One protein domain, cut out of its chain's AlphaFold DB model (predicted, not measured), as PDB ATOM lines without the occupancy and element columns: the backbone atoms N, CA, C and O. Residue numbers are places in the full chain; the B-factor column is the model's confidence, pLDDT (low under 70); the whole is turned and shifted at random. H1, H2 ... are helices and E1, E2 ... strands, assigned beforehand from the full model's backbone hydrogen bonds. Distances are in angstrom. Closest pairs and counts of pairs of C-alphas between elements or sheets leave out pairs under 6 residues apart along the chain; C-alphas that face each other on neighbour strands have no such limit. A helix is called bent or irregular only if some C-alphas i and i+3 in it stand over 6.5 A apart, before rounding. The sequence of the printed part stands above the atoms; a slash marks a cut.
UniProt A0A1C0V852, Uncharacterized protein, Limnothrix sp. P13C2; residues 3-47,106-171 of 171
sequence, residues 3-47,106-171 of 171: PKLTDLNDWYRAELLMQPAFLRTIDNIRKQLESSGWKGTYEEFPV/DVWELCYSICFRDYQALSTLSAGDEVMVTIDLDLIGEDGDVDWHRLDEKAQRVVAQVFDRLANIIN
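Overview. This is residues 3 to 47 and 106 to 171 of the 171 residues of an uncharacterized protein of Limnothrix sp. P13C2 (UniProt A0A1C0V852). Two long helices, H3 and the arm H1b of the bent helix H1, cross at a steep angle and run the same way, and the short helix H2 packs on both of them, near the middle of the whole. From the end of H1b the long strand E1 folds back as an arm with no strand partner among the named ones, while a long loop, of which residues 123 to 128 stick out, leads from H2 to the short strand E2. The printed part has 111 residues, with three named helices and two named strands in the order H1, E1, H2, E2, H3, and no sheet of named strands. It is mostly helix and compact, with a radius of gyration of the C-alphas of 14.6 A and spans of 43 by 32 by 26 A.

Along the chain. H1, residues 8 to 35, was assigned as one helix by its hydrogen bonds but is bent, with C-alphas 16 and 19 lying 7.0 A apart. Its arm H1a, residues 8 to 16, begins with C-alpha 8 at (196.423, 114.254, 103.499); H1b, residues 19 to 35, is 25.1 A long. E1, residues 39 to 47, is 25.0 A long and ends with C-alpha 47 at (178.158, 116.816, 90.059). H2 is residues 107 to 115, 12.5 A long, and E2 is residues 130 to 132. H3, residues 148 to 170, is 33.3 A long and ends with C-alpha 170 at (153.841, 111.311, 107.360).

Arrangement. The arms H1a and H1b stand at a steep tilt of 40 degrees. H1b and H3 touch at a steep tilt of 48 degrees, the same way, the C-alphas of Thr 25 and Ala 155 being closest at 5.4 A. H2 touches H1b, which meets it with residues 21 to 25 alone, at a steep tilt of 67 degrees; the closest C-alphas are those of Ala 21 and Cys 111, 5.5 A. H2 also touches H3, with residues 151 to 159 of H3 alone, at 52 degrees, a steep tilt; the C-alphas of Ile 114 and Ala 155 are closest at 6.1 A. The helix packing is mostly crossed. H1a is close to H2 but not clearly touching, with the C-alphas of Ala 14 and Cys 115 7.0 A apart. E1 pairs with no named strand and is apart from H2 and H3. E2 pairs with no named strand, but residues 3 to 4 are paired with its residues 131 to 132, parallel. In H1a, H1b, H2 and H3 every O i to N i+4 pair is within hydrogen-bond range.

Size, cuts and confidence. The two C-alphas farthest apart, those of Asp 143 and Asn 171, are 45.6 A from each other. Residues 48 to 105 are not printed, and C-alphas 47 and 106 are 11.3 A apart across this cut. The link from H1 to E1 is tight, and those from H2 to E2 and from E2 to H3 are long. The mean pLDDT of the printed part is 85.8, and residues 121 to 129 and 169 to 171 are under 70.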
ATOM      1  N   PRO A   3     181.898 117.753 102.853       74.25
ATOM      2  CA  PRO A   3     182.904 117.458 103.863       74.25
ATOM      3  C   PRO A   3     184.248 118.061 103.446       74.25
ATOM      4  O   PRO A   3     184.703 117.871 102.318       74.25
ATOM      5  N   LYS A   4     184.890 118.780 104.363       80.94
ATOM      6  CA  LYS A   4     186.228 119.337 104.188       80.94
ATOM      7  C   LYS A   4     187.204 118.633 105.118       80.94
ATOM      8  O   LYS A   4     187.061 118.694 106.339       80.94
ATOM      9  N   LEU A   5     188.204 118.000 104.514       81.19
ATOM     10  CA  LEU A   5     189.317 117.342 105.192       81.19
ATOM     11  C   LEU A   5     190.558 118.233 105.110       81.19
ATOM     12  O   LEU A   5     190.837 118.825 104.065       81.19
ATOM     13  N   THR A   6     191.309 118.328 106.206       78.06
ATOM     14  CA  THR A   6     192.507 119.186 106.299       78.06
ATOM     15  C   THR A   6     193.829 118.430 106.334       78.06
ATOM     16  O   THR A   6     194.875 119.070 106.260       78.06
ATOM     17  N   ASP A   7     193.800 117.101 106.432       83.19
ATOM     18  CA  ASP A   7     194.987 116.244 106.469       83.19
ATOM     19  C   ASP A   7     195.022 115.310 105.247       83.19
ATOM     20  O   ASP A   7     194.006 114.737 104.854       83.19
ATOM     21  N   LEU A   8     196.202 115.143 104.644       81.50
ATOM     22  CA  LEU A   8     196.423 114.254 103.499       81.50
ATOM     23  C   LEU A   8     196.138 112.791 103.862       81.50
ATOM     24  O   LEU A   8     195.612 112.034 103.048       81.50
ATOM     25  N   ASN A   9     196.458 112.395 105.093       85.12
ATOM     26  CA  ASN A   9     196.163 111.051 105.579       85.12
ATOM     27  C   ASN A   9     194.648 110.815 105.695       85.12
ATOM     28  O   ASN A   9     194.157 109.729 105.389       85.12
ATOM     29  N   ASP A  10     193.891 111.844 106.074       84.94
ATOM     30  CA  ASP A  10     192.434 111.763 106.135       84.94
ATOM     31  C   ASP A  10     191.799 111.695 104.743       84.94
ATOM     32  O   ASP A  10     190.806 110.991 104.570       84.94
ATOM     33  N   TRP A  11     192.397 112.337 103.734       85.12
ATOM     34  CA  TRP A  11     191.990 112.165 102.335       85.12
ATOM     35  C   TRP A  11     192.140 110.718 101.860       85.12
ATOM     36  O   TRP A  11     191.176 110.152 101.346       85.12
ATOM     37  N   TYR A  12     193.294 110.087 102.101       85.81
ATOM     38  CA  TYR A  12     193.508 108.677 101.744       85.81
ATOM     39  C   TYR A  12     192.498 107.749 102.435       85.81
ATOM     40  O   TYR A  12     191.927 106.847 101.824       85.81
ATOM     41  N   ARG A  13     192.222 108.000 103.719       89.44
ATOM     42  CA  ARG A  13     191.236 107.230 104.490       89.44
ATOM     43  C   ARG A  13     189.809 107.447 103.998       89.44
ATOM     44  O   ARG A  13     189.023 106.503 103.991       89.44
ATOM     45  N   ALA A  14     189.467 108.664 103.579       87.94
ATOM     46  CA  ALA A  14     188.178 108.934 102.959       87.94
ATOM     47  C   ALA A  14     188.031 108.126 101.671       87.94
ATOM     48  O   ALA A  14     187.047 107.408 101.524       87.94
ATOM     49  N   GLU A  15     189.019 108.177 100.775       87.12
ATOM     50  CA  GLU A  15     189.006 107.406  99.527       87.12
ATOM     51  C   GLU A  15     188.822 105.904  99.782       87.12
ATOM     52  O   GLU A  15     187.979 105.275  99.140       87.12
ATOM     53  N   LEU A  16     189.527 105.360 100.781       92.31
ATOM     54  CA  LEU A  16     189.399 103.965 101.204       92.31
ATOM     55  C   LEU A  16     187.967 103.609 101.644       92.31
ATOM     56  O   LEU A  16     187.477 102.525 101.330       92.31
ATOM     57  N   LEU A  17     187.286 104.506 102.363       94.69
ATOM     58  CA  LEU A  17     185.959 104.254 102.933       94.69
ATOM     59  C   LEU A  17     184.803 104.555 101.972       94.69
ATOM     60  O   LEU A  17     183.762 103.903 102.061       94.69
ATOM     61  N   MET A  18     184.949 105.522 101.062       92.19
ATOM     62  CA  MET A  18     183.819 106.065 100.296       92.19
ATOM     63  C   MET A  18     183.139 105.031  99.391       92.19
ATOM     64  O   MET A  18     181.910 104.936  99.394       92.19
ATOM     65  N   GLN A  19     183.901 104.232  98.637       92.19
ATOM     66  CA  GLN A  19     183.307 103.203  97.774       92.19
ATOM     67  C   GLN A  19     182.639 102.082  98.601       92.19
ATOM     68  O   GLN A  19     181.476 101.763  98.331       92.19
ATOM     69  N   PRO A  20     183.290 101.499  99.626       95.62
ATOM     70  CA  PRO A  20     182.635 100.574 100.550       95.62
ATOM     71  C   PRO A  20     181.363 101.140 101.185       95.62
ATOM     72  O   PRO A  20     180.343 100.447 101.228       95.62
ATOM     73  N   ALA A  21     181.393 102.393 101.650       96.25
ATOM     74  CA  ALA A  21     180.247 103.044 102.273       96.25
ATOM     75  C   ALA A  21     179.083 103.172 101.288       96.25
ATOM     76  O   ALA A  21     177.945 102.865 101.647       96.25
ATOM     77  N   PHE A  22     179.363 103.537 100.035       94.56
ATOM     78  CA  PHE A  22     178.359 103.586  98.976       94.56
ATOM     79  C   PHE A  22     177.695 102.220  98.763       94.56
ATOM     80  O   PHE A  22     176.469 102.109  98.828       94.56
ATOM     81  N   LEU A  23     178.493 101.159  98.605       94.56
ATOM     82  CA  LEU A  23     177.978  99.798  98.427       94.56
ATOM     83  C   LEU A  23     177.082  99.368  99.596       94.56
ATOM     84  O   LEU A  23     175.981  98.861  99.378       94.56
ATOM     85  N   ARG A  24     177.524  99.606 100.838       96.50
ATOM     86  CA  ARG A  24     176.758  99.254 102.043       96.50
ATOM     87  C   ARG A  24     175.500 100.094 102.205       96.50
ATOM     88  O   ARG A  24     174.479  99.568 102.641       96.50
ATOM     89  N   THR A  25     175.536 101.358 101.808       95.56
ATOM     90  CA  THR A  25     174.362 102.238 101.833       95.56
ATOM     91  C   THR A  25     173.286 101.727 100.883       95.56
ATOM     92  O   THR A  25     172.154 101.503 101.308       95.56
ATOM     93  N   ILE A  26     173.635 101.464  99.620       94.44
ATOM     94  CA  ILE A  26     172.686 100.950  98.622       94.44
ATOM     95  C   ILE A  26     172.127  99.582  99.031       94.44
ATOM     96  O   ILE A  26     170.931  99.328  98.882       94.44
ATOM     97  N   ASP A  27     172.968  98.698  99.571       95.81
ATOM     98  CA  ASP A  27     172.532  97.383 100.042       95.81
ATOM     99  C   ASP A  27     171.519  97.478 101.190       95.81
ATOM    100  O   ASP A  27     170.470  96.834 101.147       95.81
ATOM    101  N   ASN A  28     171.780  98.334 102.179       95.75
ATOM    102  CA  ASN A  28     170.869  98.528 103.304       95.75
ATOM    103  C   ASN A  28     169.579  99.260 102.907       95.75
ATOM    104  O   ASN A  28     168.516  98.916 103.423       95.75
ATOM    105  N   ILE A  29     169.628 100.199 101.953       93.44
ATOM    106  CA  ILE A  29     168.416 100.808 101.381       93.44
ATOM    107  C   ILE A  29     167.535  99.733 100.738       93.44
ATOM    108  O   ILE A  29     166.339  99.673 101.016       93.44
ATOM    109  N   ARG A  30     168.120  98.849  99.922       93.62
ATOM    110  CA  ARG A  30     167.383  97.765  99.256       93.62
ATOM    111  C   ARG A  30     166.682  96.849 100.262       93.62
ATOM    112  O   ARG A  30     165.485  96.619 100.133       93.62
ATOM    113  N   LYS A  31     167.400  96.397 101.297       93.75
ATOM    114  CA  LYS A  31     166.844  95.551 102.373       93.75
ATOM    115  C   LYS A  31     165.679  96.225 103.113       93.75
ATOM    116  O   LYS A  31     164.696  95.572 103.460       93.75
ATOM    117  N   GLN A  32     165.778  97.531 103.359       91.69
ATOM    118  CA  GLN A  32     164.709  98.300 104.004       91.69
ATOM    119  C   GLN A  32     163.482  98.454 103.096       91.69
ATOM    120  O   GLN A  32     162.351  98.314 103.555       91.69
ATOM    121  N   LEU A  33     163.672  98.671 101.793       91.94
ATOM    122  CA  LEU A  33     162.565  98.699 100.831       91.94
ATOM    123  C   LEU A  33     161.830  97.353 100.753       91.94
ATOM    124  O   LEU A  33     160.608  97.333 100.691       91.94
ATOM    125  N   GLU A  34     162.548  96.228 100.815       90.81
ATOM    126  CA  GLU A  34     161.948  94.882 100.779       90.81
ATOM    127  C   GLU A  34     161.040  94.579 101.981       90.81
ATOM    128  O   GLU A  34     160.118  93.771 101.877       90.81
ATOM    129  N   SER A  35     161.301  95.214 103.124       85.75
ATOM    130  CA  SER A  35     160.588  94.978 104.385       85.75
ATOM    131  C   SER A  35     159.619  96.101 104.766       85.75
ATOM    132  O   SER A  35     158.982  96.026 105.818       85.75
ATOM    133  N   SER A  36     159.464  97.120 103.916       85.75
ATOM    134  CA  SER A  36     158.641  98.295 104.198       85.75
ATOM    135  C   SER A  36     157.580  98.551 103.121       85.75
ATOM    136  O   SER A  36     157.590  97.955 102.048       85.75
ATOM    137  N   GLY A  37     156.623  99.437 103.415       85.38
ATOM    138  CA  GLY A  37     155.620  99.892 102.441       85.38
ATOM    139  C   GLY A  37     156.135 100.958 101.467       85.38
ATOM    140  O   GLY A  37     155.378 101.424 100.616       85.38
ATOM    141  N   TRP A  38     157.395 101.381 101.604       88.38
ATOM    142  CA  TRP A  38     157.980 102.466 100.820       88.38
ATOM    143  C   TRP A  38     158.411 101.986  99.437       88.38
ATOM    144  O   TRP A  38     158.924 100.882  99.265       88.38
ATOM    145  N   LYS A  39     158.263 102.858  98.441       89.56
ATOM    146  CA  LYS A  39     158.845 102.673  97.110       89.56
ATOM    147  C   LYS A  39     160.083 103.544  96.982       89.56
ATOM    148  O   LYS A  39     160.057 104.709  97.362       89.56
ATOM    149  N   GLY A  40     161.159 102.978  96.447       90.56
ATOM    150  CA  GLY A  40     162.419 103.683  96.234       90.56
ATOM    151  C   GLY A  40     162.757 103.799  94.752       90.56
ATOM    152  O   GLY A  40     162.667 102.805  94.030       90.56
ATOM    153  N   THR A  41     163.179 104.980  94.306       92.06
ATOM    154  CA  THR A  41     163.718 105.208  92.955       92.06
ATOM    155  C   THR A  41     165.059 105.937  93.021       92.06
ATOM    156  O   THR A  41     165.311 106.720  93.937       92.06
ATOM    157  N   TYR A  42     165.940 105.651  92.061       92.06
ATOM    158  CA  TYR A  42     167.256 106.278  91.948       92.06
ATOM    159  C   TYR A  42     167.323 107.140  90.694       92.06
ATOM    160  O   TYR A  42     166.895 106.710  89.623       92.06
ATOM    161  N   GLU A  43     167.896 108.331  90.826       92.44
ATOM    162  CA  GLU A  43     168.149 109.247  89.717       92.44
ATOM    163  C   GLU A  43     169.594 109.744  89.783       92.44
ATOM    164  O   GLU A  43     170.038 110.265  90.808       92.44
ATOM    165  N   GLU A  44     170.329 109.575  88.687       92.94
ATOM    166  CA  GLU A  44     171.688 110.093  88.551       92.94
ATOM    167  C   GLU A  44     171.661 111.566  88.122       92.94
ATOM    168  O   GLU A  44     170.804 111.984  87.343       92.94
ATOM    169  N   PHE A  45     172.611 112.356  88.615       89.50
ATOM    170  CA  PHE A  45     172.804 113.740  88.196       89.50
ATOM    171  C   PHE A  45     174.296 114.090  88.128       89.50
ATOM    172  O   PHE A  45     175.082 113.563  88.916       89.50
ATOM    173  N   PRO A  46     174.720 114.983  87.218       90.38
ATOM    174  CA  PRO A  46     176.114 115.395  87.142       90.38
ATOM    175  C   PRO A  46     176.478 116.298  88.325       90.38
ATOM    176  O   PRO A  46     175.811 117.301  88.589       90.38
ATOM    177  N   VAL A  47     177.578 115.980  89.005       88.25
ATOM    178  CA  VAL A  47     178.158 116.816  90.059       88.25
ATOM    179  C   VAL A  47     179.508 117.336  89.595       88.25
ATOM    180  O   VAL A  47     180.445 116.572  89.383       88.25
ATOM    181  N   ASP A 106     170.292 112.800  98.932       88.88
ATOM    182  CA  ASP A 106     171.527 112.517  98.200       88.88
ATOM    183  C   ASP A 106     172.225 111.330  98.872       88.88
ATOM    184  O   ASP A 106     172.498 111.343 100.077       88.88
ATOM    185  N   VAL A 107     172.508 110.286  98.098       91.06
ATOM    186  CA  VAL A 107     173.178 109.080  98.591       91.06
ATOM    187  C   VAL A 107     174.588 109.404  99.089       91.06
ATOM    188  O   VAL A 107     175.047 108.786 100.052       91.06
ATOM    189  N   TRP A 108     175.274 110.389  98.503       90.31
ATOM    190  CA  TRP A 108     176.599 110.794  98.965       90.31
ATOM    191  C   TRP A 108     176.558 111.433 100.353       90.31
ATOM    192  O   TRP A 108     177.418 111.121 101.171       90.31
ATOM    193  N   GLU A 109     175.527 112.219 100.682       88.75
ATOM    194  CA  GLU A 109     175.360 112.780 102.034       88.75
ATOM    195  C   GLU A 109     175.189 111.654 103.079       88.75
ATOM    196  O   GLU A 109     175.729 111.731 104.191       88.75
ATOM    197  N   LEU A 110     174.503 110.560 102.721       91.44
ATOM    198  CA  LEU A 110     174.411 109.370 103.577       91.44
ATOM    199  C   LEU A 110     175.777 108.706 103.762       91.44
ATOM    200  O   LEU A 110     176.157 108.396 104.891       91.44
ATOM    201  N   CYS A 111     176.542 108.551 102.678       93.00
ATOM    202  CA  CYS A 111     177.900 108.009 102.734       93.00
ATOM    203  C   CYS A 111     178.806 108.866 103.625       93.00
ATOM    204  O   CYS A 111     179.538 108.334 104.451       93.00
ATOM    205  N   TYR A 112     178.709 110.191 103.534       91.75
ATOM    206  CA  TYR A 112     179.451 111.110 104.391       91.75
ATOM    207  C   TYR A 112     179.056 110.972 105.867       91.75
ATOM    208  O   TYR A 112     179.928 110.927 106.732       91.75
ATOM    209  N   SER A 113     177.766 110.803 106.169       91.31
ATOM    210  CA  SER A 113     177.294 110.539 107.543       91.31
ATOM    211  C   SER A 113     177.796 109.197 108.098       91.31
ATOM    212  O   SER A 113     177.876 109.002 109.312       91.31
ATOM    213  N   ILE A 114     178.137 108.254 107.218       93.69
ATOM    214  CA  ILE A 114     178.774 106.990 107.587       93.69
ATOM    215  C   ILE A 114     180.277 107.199 107.786       93.69
ATOM    216  O   ILE A 114     180.801 106.814 108.823       93.69
ATOM    217  N   CYS A 115     180.984 107.828 106.851       93.81
ATOM    218  CA  CYS A 115     182.446 107.927 106.897       93.81
ATOM    219  C   CYS A 115     182.974 108.938 107.924       93.81
ATOM    220  O   CYS A 115     184.105 108.799 108.390       93.81
ATOM    221  N   PHE A 116     182.181 109.948 108.288       91.94
ATOM    222  CA  PHE A 116     182.627 111.047 109.142       91.94
ATOM    223  C   PHE A 116     181.830 111.126 110.445       91.94
ATOM    224  O   PHE A 116     180.631 110.855 110.478       91.94
ATOM    225  N   ARG A 117     182.493 111.502 111.544       87.56
ATOM    226  CA  ARG A 117     181.864 111.581 112.879       87.56
ATOM    227  C   ARG A 117     180.995 112.821 113.063       87.56
ATOM    228  O   ARG A 117     179.949 112.748 113.700       87.56
ATOM    229  N   ASP A 118     181.421 113.932 112.477       83.38
ATOM    230  CA  ASP A 118     180.834 115.256 112.713       83.38
ATOM    231  C   ASP A 118     179.877 115.691 111.593       83.38
ATOM    232  O   ASP A 118     179.422 116.833 111.553       83.38
ATOM    233  N   TYR A 119     179.567 114.784 110.664       83.81
ATOM    234  CA  TYR A 119     178.736 115.077 109.507       83.81
ATOM    235  C   TYR A 119     177.287 114.636 109.727       83.81
ATOM    236  O   TYR A 119     177.020 113.487 110.076       83.81
ATOM    237  N   GLN A 120     176.336 115.541 109.487       72.94
ATOM    238  CA  GLN A 120     174.905 115.269 109.623       72.94
ATOM    239  C   GLN A 120     174.173 115.563 108.307       72.94
ATOM    240  O   GLN A 120     173.780 116.696 108.063       72.94
ATOM    241  N   ALA A 121     173.912 114.541 107.485       63.34
ATOM    242  CA  ALA A 121     173.217 114.694 106.192       63.34
ATOM    243  C   ALA A 121     171.848 115.397 106.256       63.34
ATOM    244  O   ALA A 121     171.368 115.922 105.258       63.34
ATOM    245  N   LEU A 122     171.181 115.361 107.414       60.00
ATOM    246  CA  LEU A 122     169.787 115.788 107.573       60.00
ATOM    247  C   LEU A 122     169.629 117.056 108.422       60.00
ATOM    248  O   LEU A 122     168.514 117.376 108.835       60.00
ATOM    249  N   SER A 123     170.719 117.763 108.732       54.78
ATOM    250  CA  SER A 123     170.623 119.097 109.325       54.78
ATOM    251  C   SER A 123     170.365 120.123 108.222       54.78
ATOM    252  O   SER A 123     171.170 120.278 107.307       54.78
ATOM    253  N   THR A 124     169.232 120.819 108.320       44.31
ATOM    254  CA  THR A 124     168.802 121.928 107.458       44.31
ATOM    255  C   THR A 124     169.787 123.094 107.512       44.31
ATOM    256  O   THR A 124     169.551 124.041 108.254       44.31
ATOM    257  N   LEU A 125     170.870 123.052 106.736       42.31
ATOM    258  CA  LEU A 125     171.663 124.229 106.395       42.31
ATOM    259  C   LEU A 125     172.145 124.134 104.940       42.31
ATOM    260  O   LEU A 125     172.528 123.075 104.448       42.31
ATOM    261  N   SER A 126     172.002 125.275 104.275       46.06
ATOM    262  CA  SER A 126     172.282 125.656 102.892       46.06
ATOM    263  C   SER A 126     173.162 124.712 102.064       46.06
ATOM    264  O   SER A 126     174.315 124.423 102.388       46.06
ATOM    265  N   ALA A 127     172.638 124.302 100.906       48.72
ATOM    266  CA  ALA A 127     173.435 123.687  99.854       48.72
ATOM    267  C   ALA A 127     174.587 124.631  99.463       48.72
ATOM    268  O   ALA A 127     174.343 125.722  98.955       48.72
ATOM    269  N   GLY A 128     175.831 124.218  99.723       55.84
ATOM    270  CA  GLY A 128     177.035 124.981  99.372       55.84
ATOM    271  C   GLY A 128     178.049 125.159 100.502       55.84
ATOM    272  O   GLY A 128     179.209 125.427 100.205       55.84
ATOM    273  N   ASP A 129     177.658 124.951 101.761       63.44
ATOM    274  CA  ASP A 129     178.572 125.152 102.888       63.44
ATOM    275  C   ASP A 129     179.584 123.995 103.025       63.44
ATOM    276  O   ASP A 129     179.236 122.806 102.941       63.44
ATOM    277  N   GLU A 130     180.855 124.359 103.230       72.44
ATOM    278  CA  GLU A 130     181.928 123.439 103.611       72.44
ATOM    279  C   GLU A 130     181.857 123.175 105.116       72.44
ATOM    280  O   GLU A 130     181.904 124.103 105.925       72.44
ATOM    281  N   VAL A 131     181.790 121.902 105.501       79.19
ATOM    282  CA  VAL A 131     181.796 121.490 106.907       79.19
ATOM    283  C   VAL A 131     183.093 120.760 107.188       79.19
ATOM    284  O   VAL A 131     183.427 119.784 106.520       79.19
ATOM    285  N   MET A 132     183.827 121.237 108.188       83.25
ATOM    286  CA  MET A 132     185.002 120.546 108.704       83.25
ATOM    287  C   MET A 132     184.573 119.222 109.327       83.25
ATOM    288  O   MET A 132     183.714 119.213 110.208       83.25
ATOM    289  N   VAL A 133     185.165 118.122 108.872       87.00
ATOM    290  CA  VAL A 133     184.795 116.784 109.336       87.00
ATOM    291  C   VAL A 133     186.004 115.972 109.767       87.00
ATOM    292  O   VAL A 133     187.097 116.121 109.224       87.00
ATOM    293  N   THR A 134     185.767 115.061 110.708       89.56
ATOM    294  CA  THR A 134     186.746 114.065 111.147       89.56
ATOM    295  C   THR A 134     186.377 112.686 110.604       89.56
ATOM    296  O   THR A 134     185.223 112.262 110.738       89.56
ATOM    297  N   ILE A 135     187.350 111.968 110.031       90.81
ATOM    298  CA  ILE A 135     187.186 110.564 109.624       90.81
ATOM    299  C   ILE A 135     186.833 109.711 110.839       90.81
ATOM    300  O   ILE A 135     187.455 109.820 111.899       90.81
ATOM    301  N   ASP A 136     185.864 108.817 110.674       92.69
ATOM    302  CA  ASP A 136     185.596 107.796 111.670       92.69
ATOM    303  C   ASP A 136     186.600 106.646 111.554       92.69
ATOM    304  O   ASP A 136     186.393 105.674 110.830       92.69
ATOM    305  N   LEU A 137     187.713 106.774 112.276       92.56
ATOM    306  CA  LEU A 137     188.787 105.778 112.277       92.56
ATOM    307  C   LEU A 137     188.350 104.415 112.821       92.56
ATOM    308  O   LEU A 137     189.030 103.430 112.563       92.56
ATOM    309  N   ASP A 138     187.211 104.333 113.512       94.12
ATOM    310  CA  ASP A 138     186.675 103.057 113.993       94.12
ATOM    311  C   ASP A 138     186.198 102.153 112.848       94.12
ATOM    312  O   ASP A 138     185.954 100.972 113.085       94.12
ATOM    313  N   LEU A 139     186.059 102.695 111.633       94.69
ATOM    314  CA  LEU A 139     185.715 101.963 110.412       94.69
ATOM    315  C   LEU A 139     186.929 101.346 109.708       94.69
ATOM    316  O   LEU A 139     186.766 100.701 108.675       94.69
ATOM    317  N   ILE A 140     188.132 101.570 110.231       93.69
ATOM    318  CA  ILE A 140     189.381 101.038 109.692       93.69
ATOM    319  C   ILE A 140     189.955 100.071 110.731       93.69
ATOM    320  O   ILE A 140     190.083 100.408 111.909       93.69
ATOM    321  N   GLY A 141     190.254  98.851 110.294       91.25
ATOM    322  CA  GLY A 141     190.851  97.799 111.099       91.25
ATOM    323  C   GLY A 141     192.299  98.097 111.488       91.25
ATOM    324  O   GLY A 141     192.941  99.025 110.993       91.25
ATOM    325  N   GLU A 142     192.839  97.280 112.392       88.06
ATOM    326  CA  GLU A 142     194.232  97.401 112.852       88.06
ATOM    327  C   GLU A 142     195.261  97.130 111.737       88.06
ATOM    328  O   GLU A 142     196.404  97.575 111.827       88.06
ATOM    329  N   ASP A 143     194.852  96.424 110.681       89.88
ATOM    330  CA  ASP A 143     195.617  96.173 109.455       89.88
ATOM    331  C   ASP A 143     195.646  97.374 108.495       89.88
ATOM    332  O   ASP A 143     196.435  97.385 107.549       89.88
ATOM    333  N   GLY A 144     194.842  98.408 108.763       88.00
ATOM    334  CA  GLY A 144     194.683  99.572 107.896       88.00
ATOM    335  C   GLY A 144     193.652  99.379 106.782       88.00
ATOM    336  O   GLY A 144     193.462 100.306 105.994       88.00
ATOM    337  N   ASP A 145     192.975  98.228 106.737       92.12
ATOM    338  CA  ASP A 145     191.894  97.946 105.797       92.12
ATOM    339  C   ASP A 145     190.529  98.322 106.389       92.12
ATOM    340  O   ASP A 145     190.384  98.680 107.555       92.12
ATOM    341  N   VAL A 146     189.485  98.280 105.567       95.00
ATOM    342  CA  VAL A 146     188.121  98.627 105.987       95.00
ATOM    343  C   VAL A 146     187.546  97.549 106.905       95.00
ATOM    344  O   VAL A 146     187.437  96.384 106.515       95.00
ATOM    345  N   ASP A 147     187.059  97.945 108.083       96.25
ATOM    346  CA  ASP A 147     186.210  97.094 108.916       96.25
ATOM    347  C   ASP A 147     184.801  97.031 108.307       96.25
ATOM    348  O   ASP A 147     183.906  97.834 108.588       96.25
ATOM    349  N   TRP A 148     184.606  96.047 107.431       94.62
ATOM    350  CA  TRP A 148     183.351  95.827 106.716       94.62
ATOM    351  C   TRP A 148     182.150  95.592 107.627       94.62
ATOM    352  O   TRP A 148     181.027  95.900 107.223       94.62
ATOM    353  N   HIS A 149     182.364  95.030 108.817       95.50
ATOM    354  CA  HIS A 149     181.282  94.740 109.747       95.50
ATOM    355  C   HIS A 149     180.781  96.033 110.385       95.50
ATOM    356  O   HIS A 149     179.598  96.350 110.265       95.50
ATOM    357  N   ARG A 150     181.689  96.834 110.955       95.88
ATOM    358  CA  ARG A 150     181.336  98.137 111.541       95.88
ATOM    359  C   ARG A 150     180.762  99.098 110.509       95.88
ATOM    360  O   ARG A 150     179.831  99.848 110.810       95.88
ATOM    361  N   LEU A 151     181.291  99.063 109.287       96.44
ATOM    362  CA  LEU A 151     180.775  99.859 108.181       96.44
ATOM    363  C   LEU A 151     179.330  99.484 107.833       96.44
ATOM    364  O   LEU A 151     178.497 100.377 107.682       96.44
ATOM    365  N   ASP A 152     179.018  98.188 107.731       96.81
ATOM    366  CA  ASP A 152     177.656  97.721 107.449       96.81
ATOM    367  C   ASP A 152     176.693  98.071 108.592       96.81
ATOM    368  O   ASP A 152     175.621  98.611 108.336       96.81
ATOM    369  N   GLU A 153     177.097  97.883 109.852       96.62
ATOM    370  CA  GLU A 153     176.290  98.275 111.017       96.62
ATOM    371  C   GLU A 153     176.008  99.783 111.047       96.62
ATOM    372  O   GLU A 153     174.900 100.227 111.373       96.62
ATOM    373  N   LYS A 154     177.006 100.611 110.716       95.56
ATOM    374  CA  LYS A 154     176.824 102.064 110.645       95.56
ATOM    375  C   LYS A 154     175.923 102.447 109.470       95.56
ATOM    376  O   LYS A 154     175.016 103.256 109.664       95.56
ATOM    377  N   ALA A 155     176.106 101.834 108.301       95.94
ATOM    378  CA  ALA A 155     175.243 102.042 107.143       95.94
ATOM    379  C   ALA A 155     173.788 101.659 107.442       95.94
ATOM    380  O   ALA A 155     172.883 102.453 107.194       95.94
ATOM    381  N   GLN A 156     173.558 100.497 108.057       95.62
ATOM    382  CA  GLN A 156     172.233 100.047 108.473       95.62
ATOM    383  C   GLN A 156     171.558 101.064 109.400       95.62
ATOM    384  O   GLN A 156     170.398 101.414 109.181       95.62
ATOM    385  N   ARG A 157     172.280 101.578 110.407       94.00
ATOM    386  CA  ARG A 157     171.756 102.602 111.328       94.00
ATOM    387  C   ARG A 157     171.410 103.905 110.616       94.00
ATOM    388  O   ARG A 157     170.339 104.450 110.862       94.00
ATOM    389  N   VAL A 158     172.293 104.407 109.751       92.38
ATOM    390  CA  VAL A 158     172.060 105.655 109.002       92.38
ATOM    391  C   VAL A 158     170.846 105.514 108.088       92.38
ATOM    392  O   VAL A 158     169.970 106.375 108.103       92.38
ATOM    393  N   VAL A 159     170.743 104.408 107.349       92.12
ATOM    394  CA  VAL A 159     169.594 104.151 106.475       92.12
ATOM    395  C   VAL A 159     168.307 104.018 107.292       92.12
ATOM    396  O   VAL A 159     167.322 104.667 106.958       92.12
ATOM    397  N   ALA A 160     168.303 103.256 108.390       91.00
ATOM    398  CA  ALA A 160     167.124 103.133 109.251       91.00
ATOM    399  C   ALA A 160     166.636 104.502 109.755       91.00
ATOM    400  O   ALA A 160     165.453 104.807 109.655       91.00
ATOM    401  N   GLN A 161     167.553 105.378 110.184       88.75
ATOM    402  CA  GLN A 161     167.209 106.736 110.620       88.75
ATOM    403  C   GLN A 161     166.560 107.583 109.520       88.75
ATOM    404  O   GLN A 161     165.714 108.423 109.830       88.75
ATOM    405  N   VAL A 162     166.946 107.400 108.252       86.12
ATOM    406  CA  VAL A 162     166.293 108.077 107.121       86.12
ATOM    407  C   VAL A 162     164.839 107.627 107.029       86.12
ATOM    408  O   VAL A 162     163.950 108.470 107.053       86.12
ATOM    409  N   PHE A 163     164.584 106.319 107.001       86.44
ATOM    410  CA  PHE A 163     163.223 105.779 106.920       86.44
ATOM    411  C   PHE A 163     162.370 106.173 108.140       86.44
ATOM    412  O   PHE A 163     161.226 106.594 107.967       86.44
ATOM    413  N   ASP A 164     162.933 106.140 109.352       86.25
ATOM    414  CA  ASP A 164     162.237 106.530 110.588       86.25
ATOM    415  C   ASP A 164     161.853 108.013 110.598       86.25
ATOM    416  O   ASP A 164     160.730 108.379 110.950       86.25
ATOM    417  N   ARG A 165     162.773 108.904 110.197       79.88
ATOM    418  CA  ARG A 165     162.475 110.343 110.111       79.88
ATOM    419  C   ARG A 165     161.361 110.623 109.116       79.88
ATOM    420  O   ARG A 165     160.555 111.510 109.361       79.88
ATOM    421  N   LEU A 166     161.309 109.870 108.025       72.31
ATOM    422  CA  LEU A 166     160.275 110.027 107.014       72.31
ATOM    423  C   LEU A 166     158.934 109.499 107.500       72.31
ATOM    424  O   LEU A 166     157.944 110.210 107.380       72.31
ATOM    425  N   ALA A 167     158.899 108.334 108.147       76.19
ATOM    426  CA  ALA A 167     157.686 107.835 108.792       76.19
ATOM    427  C   ALA A 167     157.117 108.838 109.815       76.19
ATOM    428  O   ALA A 167     155.905 109.016 109.894       76.19
ATOM    429  N   ASN A 168     157.980 109.548 110.549       73.12
ATOM    430  CA  ASN A 168     157.568 110.598 111.488       73.12
ATOM    431  C   ASN A 168     157.072 111.897 110.825       73.12
ATOM    432  O   ASN A 168     156.466 112.710 111.511       73.12
ATOM    433  N   ILE A 169     157.356 112.130 109.540       66.44
ATOM    434  CA  ILE A 169     156.837 113.291 108.792       66.44
ATOM    435  C   ILE A 169     155.437 113.000 108.225       66.44
ATOM    436  O   ILE A 169     154.649 113.927 108.051       66.44
ATOM    437  N   ILE A 170     155.134 111.730 107.929       61.62
ATOM    438  CA  ILE A 170     153.841 111.311 107.360       61.62
ATOM    439  C   ILE A 170     152.774 111.066 108.449       61.62
ATOM    440  O   ILE A 170     151.587 111.243 108.171       61.62
ATOM    441  N   ASN A 171     153.182 110.675 109.665       54.22
ATOM    442  CA  ASN A 171     152.297 110.502 110.832       54.22
ATOM    443  C   ASN A 171     151.933 111.831 111.508       54.22
ATOM    444  O   ASN A 171     150.770 111.946 111.958       54.22
TER     445      ASN A 171